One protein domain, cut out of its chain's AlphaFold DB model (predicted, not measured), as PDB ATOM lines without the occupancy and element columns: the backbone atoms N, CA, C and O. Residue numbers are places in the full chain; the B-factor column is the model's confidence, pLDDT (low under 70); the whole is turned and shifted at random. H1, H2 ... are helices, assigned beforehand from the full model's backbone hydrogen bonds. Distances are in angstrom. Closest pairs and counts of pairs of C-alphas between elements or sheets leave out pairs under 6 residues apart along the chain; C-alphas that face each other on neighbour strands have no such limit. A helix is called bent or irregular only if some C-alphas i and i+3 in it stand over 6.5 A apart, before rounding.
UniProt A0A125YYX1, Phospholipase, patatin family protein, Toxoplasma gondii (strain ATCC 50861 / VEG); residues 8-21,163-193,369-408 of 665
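Overview. This is residues 8 to 21, 163 to 193 and 369 to 408 of the 665 residues of the protein "Phospholipase, patatin family protein" of Toxoplasma gondii (strain ATCC 50861 / VEG) (UniProt A0A125YYX1). Two antiparallel helices, H1 and H5, lie side by side as the core, and H2 slants across one side of this pair. H3 and H4 sit near the end of the pair where H1 ends and H5 begins; the short H6 is beyond the other end, and from it residues 399 to 408 fold back toward H4. The printed part has 85 residues in three stretches, with six named helices, H1 to H6 in chain order, and no named strand, an all helix domain. It is compact, with a radius of gyration of the C-alphas of 13.5 A, and spans 38 by 34 by 22 A.

Arrangement. Start at H1, residues 9 to 21, and look across to H5, residues 378 to 390: they touch, closest at the C-alphas of Leu 9 and Gln 389, 5.3 A apart, with a shallow tilt of 10 degrees, opposite ways. Next find H2, residues 165 to 176, close but not clearly touching H5, where the C-alphas of Leu 175 and Arg 379 are the closest at 7.1 A, at a steep tilt of 58 degrees. H2 is also close but not clearly touching H1, with the C-alphas of Leu 14 and Val 168 the closest at 7.4 A; the steep tilt of 67 degrees is only just short of about perpendicular. H3, residues 180 to 191, is about perpendicular to H2 at 84 degrees. H4, residues 371 to 376, is close but not clearly touching H3, closest at the C-alphas of Met 190 and Lys 373, 7.1 A apart. H4 and H5 meet only through their link. H6, residues 395 to 398, is close but not clearly touching H5, closest at the C-alphas of Ser 388 and Leu 398, 6.0 A apart; H6 is apart from H1, H2, H3 and H4. In H1, H2, H3 and H5 every O i to N i+4 pair is within hydrogen-bond range; H4 has 0 of 2 but 3 of 3 O i to N i+3 pairs, and H6 is too short for an O i to N i+4 pair.

Along the chain. Find C-alpha 9 at (184.902, 269.942, 319.653); from there H1 runs 18.3 A to C-alpha 21. H2 measures 16.3 A and H3 15.9 A. H4 is neither bent nor irregular, but only just: C-alphas 371 and 374 are 6.1 A apart. H5 begins at C-alpha 378, (180.440, 253.558, 314.189), and runs 18.2 A. H6 ends at C-alpha 398, (176.740, 267.588, 326.955).

Size, cuts and confidence. The C-alphas of Asp 192 and Asn 394 are the two farthest apart, 39.1 A. Look for two cuts: residues 22 to 162 are not printed, with 10.7 A between C-alphas 21 and 163, and residues 194 to 368 are not printed, with 19.0 A between C-alphas 193 and 369. The links printed whole, H2 to H3, H4 to H5 and H5 to H6, are tight. The mean pLDDT of the printed part is 73.7; 30 residues are under 70, among them residues 8 to 21, and H1 has a mean of 44.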
ATOM      1  N   SER A   8     188.701 272.787 319.958       42.59
ATOM      2  CA  SER A   8     187.470 272.754 319.189       42.59
ATOM      3  C   SER A   8     186.870 271.356 319.299       42.59
ATOM      4  O   SER A   8     187.524 270.360 319.007       42.59
ATOM      5  N   LEU A   9     185.589 271.241 319.666       44.41
ATOM      6  CA  LEU A   9     184.902 269.942 319.653       44.41
ATOM      7  C   LEU A   9     184.843 269.308 318.243       44.41
ATOM      8  O   LEU A   9     184.486 268.137 318.103       44.41
ATOM      9  N   ARG A  10     185.217 270.070 317.201       42.38
ATOM     10  CA  ARG A  10     185.487 269.561 315.852       42.38
ATOM     11  C   ARG A  10     186.668 268.592 315.844       42.38
ATOM     12  O   ARG A  10     186.525 267.516 315.271       42.38
ATOM     13  N   SER A  11     187.748 268.890 316.558       39.31
ATOM     14  CA  SER A  11     188.918 268.015 316.672       39.31
ATOM     15  C   SER A  11     188.563 266.701 317.396       39.31
ATOM     16  O   SER A  11     188.943 265.626 316.942       39.31
ATOM     17  N   LEU A  12     187.685 266.742 318.419       44.00
ATOM     18  CA  LEU A  12     187.199 265.544 319.150       44.00
ATOM     19  C   LEU A  12     186.436 264.574 318.238       44.00
ATOM     20  O   LEU A  12     186.465 263.357 318.408       44.00
ATOM     21  N   SER A  13     185.742 265.142 317.259       42.44
ATOM     22  CA  SER A  13     184.942 264.409 316.282       42.44
ATOM     23  C   SER A  13     185.798 263.744 315.230       42.44
ATOM     24  O   SER A  13     185.551 262.598 314.883       42.44
ATOM     25  N   LEU A  14     186.813 264.465 314.760       43.47
ATOM     26  CA  LEU A  14     187.827 263.959 313.853       43.47
ATOM     27  C   LEU A  14     188.617 262.819 314.495       43.47
ATOM     28  O   LEU A  14     188.779 261.806 313.839       43.47
ATOM     29  N   CYS A  15     188.991 262.897 315.776       48.59
ATOM     30  CA  CYS A  15     189.731 261.825 316.455       48.59
ATOM     31  C   CYS A  15     188.965 260.516 316.620       48.59
ATOM     32  O   CYS A  15     189.553 259.464 316.411       48.59
ATOM     33  N   LEU A  16     187.680 260.535 316.979       49.16
ATOM     34  CA  LEU A  16     186.909 259.288 317.053       49.16
ATOM     35  C   LEU A  16     186.688 258.691 315.661       49.16
ATOM     36  O   LEU A  16     186.814 257.486 315.489       49.16
ATOM     37  N   LEU A  17     186.449 259.532 314.651       46.91
ATOM     38  CA  LEU A  17     186.352 259.108 313.252       46.91
ATOM     39  C   LEU A  17     187.688 258.557 312.735       46.91
ATOM     40  O   LEU A  17     187.702 257.547 312.049       46.91
ATOM     41  N   PHE A  18     188.805 259.192 313.084       43.78
ATOM     42  CA  PHE A  18     190.153 258.848 312.638       43.78
ATOM     43  C   PHE A  18     190.721 257.649 313.396       43.78
ATOM     44  O   PHE A  18     191.344 256.810 312.768       43.78
ATOM     45  N   SER A  19     190.426 257.489 314.689       44.97
ATOM     46  CA  SER A  19     190.754 256.272 315.447       44.97
ATOM     47  C   SER A  19     189.959 255.078 314.916       44.97
ATOM     48  O   SER A  19     190.521 254.004 314.742       44.97
ATOM     49  N   LEU A  20     188.681 255.269 314.554       46.34
ATOM     50  CA  LEU A  20     187.866 254.235 313.901       46.34
ATOM     51  C   LEU A  20     188.326 253.935 312.455       46.34
ATOM     52  O   LEU A  20     188.294 252.780 312.029       46.34
ATOM     53  N   LEU A  21     188.781 254.942 311.696       40.38
ATOM     54  CA  LEU A  21     189.245 254.782 310.308       40.38
ATOM     55  C   LEU A  21     190.684 254.246 310.204       40.38
ATOM     56  O   LEU A  21     190.917 253.347 309.406       40.38
ATOM     57  N   VAL A 163     192.273 265.334 308.354       55.44
ATOM     58  CA  VAL A 163     191.082 264.998 307.583       55.44
ATOM     59  C   VAL A 163     190.264 266.275 307.374       55.44
ATOM     60  O   VAL A 163     189.871 266.939 308.333       55.44
ATOM     61  N   SER A 164     189.994 266.635 306.116       63.81
ATOM     62  CA  SER A 164     189.277 267.885 305.818       63.81
ATOM     63  C   SER A 164     187.864 267.925 306.442       63.81
ATOM     64  O   SER A 164     187.163 266.906 306.456       63.81
ATOM     65  N   PRO A 165     187.375 269.096 306.905       66.81
ATOM     66  CA  PRO A 165     186.006 269.241 307.411       66.81
ATOM     67  C   PRO A 165     184.940 268.778 306.409       66.81
ATOM     68  O   PRO A 165     183.901 268.239 306.794       66.81
ATOM     69  N   ASP A 166     185.216 268.951 305.115       69.69
ATOM     70  CA  ASP A 166     184.347 268.514 304.027       69.69
ATOM     71  C   ASP A 166     184.233 266.991 303.962       69.69
ATOM     72  O   ASP A 166     183.124 266.479 303.826       69.69
ATOM     73  N   PHE A 167     185.335 266.260 304.149       74.50
ATOM     74  CA  PHE A 167     185.313 264.799 304.221       74.50
ATOM     75  C   PHE A 167     184.420 264.307 305.364       74.50
ATOM     76  O   PHE A 167     183.562 263.447 305.160       74.50
ATOM     77  N   VAL A 168     184.558 264.898 306.554       68.88
ATOM     78  CA  VAL A 168     183.738 264.552 307.723       68.88
ATOM     79  C   VAL A 168     182.257 264.820 307.451       68.88
ATOM     80  O   VAL A 168     181.414 263.950 307.676       68.88
ATOM     81  N   ASN A 169     181.926 265.991 306.898       74.88
ATOM     82  CA  ASN A 169     180.556 266.336 306.510       74.88
ATOM     83  C   ASN A 169     179.994 265.392 305.435       74.88
ATOM     84  O   ASN A 169     178.805 265.063 305.451       74.88
ATOM     85  N   GLN A 170     180.838 264.929 304.515       76.44
ATOM     86  CA  GLN A 170     180.448 264.023 303.443       76.44
ATOM     87  C   GLN A 170     180.207 262.598 303.969       76.44
ATOM     88  O   GLN A 170     179.193 261.993 303.614       76.44
ATOM     89  N   ILE A 171     181.024 262.105 304.910       73.81
ATOM     90  CA  ILE A 171     180.731 260.873 305.663       73.81
ATOM     91  C   ILE A 171     179.420 261.010 306.438       73.81
ATOM     92  O   ILE A 171     178.566 260.126 306.357       73.81
ATOM     93  N   PHE A 172     179.216 262.122 307.152       71.81
ATOM     94  CA  PHE A 172     177.968 262.370 307.879       71.81
ATOM     95  C   PHE A 172     176.750 262.340 306.953       71.81
ATOM     96  O   PHE A 172     175.736 261.724 307.282       71.81
ATOM     97  N   SER A 173     176.857 262.955 305.774       77.69
ATOM     98  CA  SER A 173     175.813 262.923 304.749       77.69
ATOM     99  C   SER A 173     175.511 261.489 304.305       77.69
ATOM    100  O   SER A 173     174.343 261.096 304.277       77.69
ATOM    101  N   MET A 174     176.535 260.667 304.050       73.00
ATOM    102  CA  MET A 174     176.353 259.265 303.654       73.00
ATOM    103  C   MET A 174     175.728 258.405 304.763       73.00
ATOM    104  O   MET A 174     174.795 257.647 304.490       73.00
ATOM    105  N   LEU A 175     176.168 258.569 306.014       68.56
ATOM    106  CA  LEU A 175     175.590 257.886 307.180       68.56
ATOM    107  C   LEU A 175     174.128 258.288 307.412       68.56
ATOM    108  O   LEU A 175     173.281 257.438 307.692       68.56
ATOM    109  N   SER A 176     173.810 259.577 307.260       70.50
ATOM    110  CA  SER A 176     172.458 260.104 307.488       70.50
ATOM    111  C   SER A 176     171.423 259.572 306.494       70.50
ATOM    112  O   SER A 176     170.250 259.437 306.837       70.50
ATOM    113  N   LYS A 177     171.853 259.208 305.279       77.94
ATOM    114  CA  LYS A 177     170.985 258.672 304.221       77.94
ATOM    115  C   LYS A 177     170.632 257.189 304.406       77.94
ATOM    116  O   LYS A 177     169.966 256.628 303.543       77.94
ATOM    117  N   ASN A 178     171.051 256.559 305.513       66.81
ATOM    118  CA  ASN A 178     170.851 255.133 305.799       66.81
ATOM    119  C   ASN A 178     171.274 254.239 304.618       66.81
ATOM    120  O   ASN A 178     170.554 253.321 304.222       66.81
ATOM    121  N   ASN A 179     172.427 254.556 304.024       72.62
ATOM    122  CA  ASN A 179     172.958 253.840 302.871       72.62
ATOM    123  C   ASN A 179     173.269 252.386 303.267       72.62
ATOM    124  O   ASN A 179     174.163 252.135 304.075       72.62
ATOM    125  N   THR A 180     172.524 251.431 302.706       74.06
ATOM    126  CA  THR A 180     172.693 249.998 302.988       74.06
ATOM    127  C   THR A 180     174.088 249.504 302.627       74.06
ATOM    128  O   THR A 180     174.623 248.687 303.356       74.06
ATOM    129  N   ALA A 181     174.728 250.067 301.595       72.19
ATOM    130  CA  ALA A 181     176.088 249.686 301.219       72.19
ATOM    131  C   ALA A 181     177.111 250.021 302.313       72.19
ATOM    132  O   ALA A 181     178.026 249.242 302.557       72.19
ATOM    133  N   LEU A 182     176.940 251.156 302.998       69.69
ATOM    134  CA  LEU A 182     177.794 251.509 304.127       69.69
ATOM    135  C   LEU A 182     177.511 250.595 305.324       69.69
ATOM    136  O   LEU A 182     178.445 250.182 305.991       69.69
ATOM    137  N   ASN A 183     176.251 250.226 305.572       69.69
ATOM    138  CA  ASN A 183     175.923 249.276 306.641       69.69
ATOM    139  C   ASN A 183     176.510 247.889 306.382       69.69
ATOM    140  O   ASN A 183     176.991 247.274 307.322       69.69
ATOM    141  N   ASP A 184     176.491 247.421 305.135       72.81
ATOM    142  CA  ASP A 184     177.052 246.125 304.760       72.81
ATOM    143  C   ASP A 184     178.578 246.138 304.921       72.81
ATOM    144  O   ASP A 184     179.114 245.247 305.566       72.81
ATOM    145  N   ILE A 185     179.264 247.190 304.452       71.19
ATOM    146  CA  ILE A 185     180.721 247.348 304.619       71.19
ATOM    147  C   ILE A 185     181.099 247.456 306.097       71.19
ATOM    148  O   ILE A 185     182.053 246.829 306.538       71.19
ATOM    149  N   MET A 186     180.356 248.236 306.886       68.75
ATOM    150  CA  MET A 186     180.610 248.356 308.323       68.75
ATOM    151  C   MET A 186     180.286 247.054 309.056       68.75
ATOM    152  O   MET A 186     181.007 246.683 309.970       68.75
ATOM    153  N   SER A 187     179.245 246.324 308.650       69.50
ATOM    154  CA  SER A 187     178.923 245.011 309.206       69.50
ATOM    155  C   SER A 187     179.991 243.976 308.862       69.50
ATOM    156  O   SER A 187     180.354 243.196 309.729       69.50
ATOM    157  N   GLU A 188     180.506 243.969 307.634       70.88
ATOM    158  CA  GLU A 188     181.605 243.106 307.186       70.88
ATOM    159  C   GLU A 188     182.896 243.438 307.948       70.88
ATOM    160  O   GLU A 188     183.518 242.556 308.536       70.88
ATOM    161  N   PHE A 189     183.216 244.729 308.080       64.75
ATOM    162  CA  PHE A 189     184.339 245.220 308.880       64.75
ATOM    163  C   PHE A 189     184.247 244.809 310.358       64.75
ATOM    164  O   PHE A 189     185.244 244.500 311.002       64.75
ATOM    165  N   MET A 190     183.030 244.768 310.899       62.78
ATOM    166  CA  MET A 190     182.744 244.372 312.279       62.78
ATOM    167  C   MET A 190     182.632 242.854 312.476       62.78
ATOM    168  O   MET A 190     182.587 242.382 313.621       62.78
ATOM    169  N   GLN A 191     182.530 242.082 311.391       64.81
ATOM    170  CA  GLN A 191     182.339 240.637 311.447       64.81
ATOM    171  C   GLN A 191     183.656 239.862 311.556       64.81
ATOM    172  O   GLN A 191     183.612 238.823 312.209       64.81
ATOM    173  N   ASP A 192     184.788 240.361 311.031       60.41
ATOM    174  CA  ASP A 192     185.913 239.451 310.724       60.41
ATOM    175  C   ASP A 192     187.392 239.913 310.904       60.41
ATOM    176  O   ASP A 192     188.265 239.262 310.344       60.41
ATOM    177  N   PRO A 193     187.761 240.965 311.678       50.81
ATOM    178  CA  PRO A 193     189.184 241.091 312.078       50.81
ATOM    179  C   PRO A 193     189.474 241.472 313.540       50.81
ATOM    180  O   PRO A 193     190.580 241.248 314.023       50.81
ATOM    181  N   GLU A 369     177.177 243.655 326.394       90.50
ATOM    182  CA  GLU A 369     176.395 242.449 326.091       90.50
ATOM    183  C   GLU A 369     177.046 241.650 324.953       90.50
ATOM    184  O   GLU A 369     177.177 240.431 325.046       90.50
ATOM    185  N   ASN A 370     177.567 242.342 323.932       84.81
ATOM    186  CA  ASN A 370     178.232 241.737 322.771       84.81
ATOM    187  C   ASN A 370     179.759 241.933 322.782       84.81
ATOM    188  O   ASN A 370     180.423 241.913 321.741       84.81
ATOM    189  N   GLY A 371     180.350 242.156 323.959       82.62
ATOM    190  CA  GLY A 371     181.790 242.367 324.092       82.62
ATOM    191  C   GLY A 371     182.274 243.651 323.403       82.62
ATOM    192  O   GLY A 371     181.653 244.697 323.528       82.62
ATOM    193  N   MET A 372     183.430 243.612 322.723       78.50
ATOM    194  CA  MET A 372     184.000 244.818 322.087       78.50
ATOM    195  C   MET A 372     183.146 245.343 320.928       78.50
ATOM    196  O   MET A 372     183.246 246.517 320.596       78.50
ATOM    197  N   LYS A 373     182.276 244.511 320.336       81.25
ATOM    198  CA  LYS A 373     181.415 244.922 319.216       81.25
ATOM    199  C   LYS A 373     180.501 246.088 319.586       81.25
ATOM    200  O   LYS A 373     180.280 246.960 318.755       81.25
ATOM    201  N   ASP A 374     180.051 246.136 320.837       86.00
ATOM    202  CA  ASP A 374     179.210 247.223 321.340       86.00
ATOM    203  C   ASP A 374     179.942 248.573 321.353       86.00
ATOM    204  O   ASP A 374     179.316 249.598 321.112       86.00
ATOM    205  N   LEU A 375     181.261 248.588 321.590       83.50
ATOM    206  CA  LEU A 375     182.073 249.814 321.586       83.50
ATOM    207  C   LEU A 375     182.310 250.379 320.182       83.50
ATOM    208  O   LEU A 375     182.702 251.533 320.035       83.50
ATOM    209  N   MET A 376     182.090 249.566 319.154       78.94
ATOM    210  CA  MET A 376     182.477 249.864 317.778       78.94
ATOM    211  C   MET A 376     181.268 250.133 316.884       78.94
ATOM    212  O   MET A 376     181.358 250.042 315.662       78.94
ATOM    213  N   ASP A 377     180.121 250.491 317.467       83.12
ATOM    214  CA  ASP A 377     179.006 251.017 316.686       83.12
ATOM    215  C   ASP A 377     179.391 252.394 316.118       83.12
ATOM    216  O   ASP A 377     179.195 253.453 316.726       83.12
ATOM    217  N   ILE A 378     179.969 252.374 314.914       80.75
ATOM    218  CA  ILE A 378     180.440 253.558 314.189       80.75
ATOM    219  C   ILE A 378     179.286 254.540 313.981       80.75
ATOM    220  O   ILE A 378     179.467 255.751 314.091       80.75
ATOM    221  N   ARG A 379     178.068 254.050 313.726       81.00
ATOM    222  CA  ARG A 379     176.903 254.912 313.515       81.00
ATOM    223  C   ARG A 379     176.526 255.631 314.806       81.00
ATOM    224  O   ARG A 379     176.334 256.849 314.781       81.00
ATOM    225  N   ALA A 380     176.403 254.902 315.911       87.88
ATOM    226  CA  ALA A 380     176.095 255.490 317.209       87.88
ATOM    227  C   ALA A 380     177.205 256.452 317.658       87.88
ATOM    228  O   ALA A 380     176.907 257.555 318.120       87.88
ATOM    229  N   THR A 381     178.467 256.105 317.396       84.69
ATOM    230  CA  THR A 381     179.637 256.966 317.623       84.69
ATOM    231  C   THR A 381     179.535 258.263 316.842       84.69
ATOM    232  O   THR A 381     179.644 259.343 317.412       84.69
ATOM    233  N   MET A 382     179.208 258.198 315.558       79.94
ATOM    234  CA  MET A 382     179.047 259.386 314.723       79.94
ATOM    235  C   MET A 382     177.893 260.282 315.182       79.94
ATOM    236  O   MET A 382     178.026 261.508 315.243       79.94
ATOM    237  N   GLN A 383     176.766 259.698 315.582       86.19
ATOM    238  CA  GLN A 383     175.661 260.470 316.153       86.19
ATOM    239  C   GLN A 383     176.032 261.110 317.493       86.19
ATOM    240  O   GLN A 383     175.641 262.250 317.762       86.19
ATOM    241  N   TRP A 384     176.772 260.385 318.333       90.12
ATOM    242  CA  TRP A 384     177.301 260.897 319.591       90.12
ATOM    243  C   TRP A 384     178.219 262.082 319.343       90.12
ATOM    244  O   TRP A 384     177.986 263.149 319.898       90.12
ATOM    245  N   ILE A 385     179.178 261.936 318.432       83.56
ATOM    246  CA  ILE A 385     180.105 262.978 318.002       83.56
ATOM    247  C   ILE A 385     179.342 264.250 317.599       83.56
ATOM    248  O   ILE A 385     179.602 265.335 318.122       83.56
ATOM    249  N   GLN A 386     178.350 264.121 316.714       83.88
ATOM    250  CA  GLN A 386     177.563 265.251 316.223       83.88
ATOM    251  C   GLN A 386     176.781 265.947 317.350       83.88
ATOM    252  O   GLN A 386     176.731 267.179 317.424       83.88
ATOM    253  N   LYS A 387     176.159 265.170 318.247       89.88
ATOM    254  CA  LYS A 387     175.455 265.709 319.422       89.88
ATOM    255  C   LYS A 387     176.427 266.395 320.373       89.88
ATOM    256  O   LYS A 387     176.127 267.489 320.848       89.88
ATOM    257  N   SER A 388     177.586 265.789 320.605       86.31
ATOM    258  CA  SER A 388     178.641 266.345 321.432       86.31
ATOM    259  C   SER A 388     179.062 267.703 320.887       86.31
ATOM    260  O   SER A 388     178.943 268.691 321.608       86.31
ATOM    261  N   GLN A 389     179.406 267.797 319.594       81.75
ATOM    262  CA  GLN A 389     179.735 269.067 318.929       81.75
ATOM    263  C   GLN A 389     178.646 270.120 319.104       81.75
ATOM    264  O   GLN A 389     178.929 271.259 319.475       81.75
ATOM    265  N   LYS A 390     177.386 269.740 318.871       88.50
ATOM    266  CA  LYS A 390     176.236 270.638 319.017       88.50
ATOM    267  C   LYS A 390     176.123 271.210 320.434       88.50
ATOM    268  O   LYS A 390     175.653 272.335 320.601       88.50
ATOM    269  N   TYR A 391     176.532 270.451 321.448       90.38
ATOM    270  CA  TYR A 391     176.463 270.845 322.855       90.38
ATOM    271  C   TYR A 391     177.811 271.257 323.453       90.38
ATOM    272  O   TYR A 391     177.878 271.481 324.659       90.38
ATOM    273  N   ALA A 392     178.849 271.445 322.632       80.94
ATOM    274  CA  ALA A 392     180.199 271.834 323.045       80.94
ATOM    275  C   ALA A 392     180.235 273.012 324.033       80.94
ATOM    276  O   ALA A 392     180.985 273.005 325.005       80.94
ATOM    277  N   SER A 393     179.397 274.024 323.793       85.25
ATOM    278  CA  SER A 393     179.312 275.245 324.601       85.25
ATOM    279  C   SER A 393     178.390 275.125 325.820       85.25
ATOM    280  O   SER A 393     178.324 276.040 326.641       85.25
ATOM    281  N   ASN A 394     177.665 274.011 325.965       92.00
ATOM    282  CA  ASN A 394     176.709 273.775 327.039       92.00
ATOM    283  C   ASN A 394     177.001 272.443 327.740       92.00
ATOM    284  O   ASN A 394     176.373 271.419 327.467       92.00
ATOM    285  N   VAL A 395     177.921 272.497 328.705       90.00
ATOM    286  CA  VAL A 395     178.355 271.354 329.526       90.00
ATOM    287  C   VAL A 395     177.175 270.578 330.124       90.00
ATOM    288  O   VAL A 395     177.171 269.353 330.092       90.00
ATOM    289  N   ALA A 396     176.140 271.261 330.623       92.88
ATOM    290  CA  ALA A 396     174.988 270.601 331.238       92.88
ATOM    291  C   ALA A 396     174.163 269.768 330.240       92.88
ATOM    292  O   ALA A 396     173.593 268.748 330.619       92.88
ATOM    293  N   LYS A 397     174.085 270.190 328.969       93.81
ATOM    294  CA  LYS A 397     173.485 269.384 327.893       93.81
ATOM    295  C   LYS A 397     174.426 268.270 327.447       93.81
ATOM    296  O   LYS A 397     173.959 267.163 327.213       93.81
ATOM    297  N   LEU A 398     175.725 268.551 327.372       89.81
ATOM    298  CA  LEU A 398     176.740 267.588 326.955       89.81
ATOM    299  C   LEU A 398     176.836 266.390 327.911       89.81
ATOM    300  O   LEU A 398     176.854 265.254 327.461       89.81
ATOM    301  N   LEU A 399     176.771 266.631 329.223       91.44
ATOM    302  CA  LEU A 399     176.723 265.583 330.254       91.44
ATOM    303  C   LEU A 399     175.471 264.692 330.178       91.44
ATOM    304  O   LEU A 399     175.440 263.629 330.788       91.44
ATOM    305  N   LYS A 400     174.430 265.118 329.451       94.31
ATOM    306  CA  LYS A 400     173.203 264.339 329.218       94.31
ATOM    307  C   LYS A 400     173.224 263.580 327.891       94.31
ATOM    308  O   LYS A 400     172.248 262.901 327.575       94.31
ATOM    309  N   VAL A 401     174.277 263.725 327.084       92.31
ATOM    310  CA  VAL A 401     174.415 262.960 325.841       92.31
ATOM    311  C   VAL A 401     174.721 261.507 326.224       92.31
ATOM    312  O   VAL A 401     175.726 261.272 326.892       92.31
ATOM    313  N   PRO A 402     173.870 260.534 325.843       93.81
ATOM    314  CA  PRO A 402     174.119 259.125 326.140       93.81
ATOM    315  C   PRO A 402     175.363 258.647 325.394       93.81
ATOM    316  O   PRO A 402     175.641 259.164 324.317       93.81
ATOM    317  N   LEU A 403     176.082 257.664 325.936       93.81
ATOM    318  CA  LEU A 403     177.245 257.062 325.277       93.81
ATOM    319  C   LEU A 403     176.883 256.457 323.910       93.81
ATOM    320  O   LEU A 403     175.725 256.093 323.688       93.81
ATOM    321  N   PRO A 404     177.857 256.332 322.990       92.56
ATOM    322  CA  PRO A 404     177.633 255.714 321.686       92.56
ATOM    323  C   PRO A 404     177.506 254.186 321.738       92.56
ATOM    324  O   PRO A 404     177.441 253.553 320.694       92.56
ATOM    325  N   HIS A 405     177.473 253.588 322.926       93.38
ATOM    326  CA  HIS A 405     177.389 252.148 323.120       93.38
ATOM    327  C   HIS A 405     176.495 251.810 324.322       93.38
ATOM    328  O   HIS A 405     176.366 252.622 325.245       93.38
ATOM    329  N   PRO A 406     175.904 250.602 324.362       94.06
ATOM    330  CA  PRO A 406     175.057 250.158 325.469       94.06
ATOM    331  C   PRO A 406     175.838 249.713 326.714       94.06
ATOM    332  O   PRO A 406     175.220 249.430 327.736       94.06
ATOM    333  N   CYS A 407     177.172 249.620 326.647       93.88
ATOM    334  CA  CYS A 407     177.961 249.059 327.742       93.88
ATOM    335  C   CYS A 407     177.825 249.835 329.067       93.88
ATOM    336  O   CYS A 407     177.864 251.067 329.091       93.88
ATOM    337  N   ASP A 408     177.760 249.099 330.178       95.25
ATOM    338  CA  ASP A 408     177.782 249.637 331.538       95.25
ATOM    339  C   ASP A 408     179.217 249.971 331.970       95.25
ATOM    340  O   ASP A 408     180.080 249.095 332.065       95.25
TER     341      ASP A 408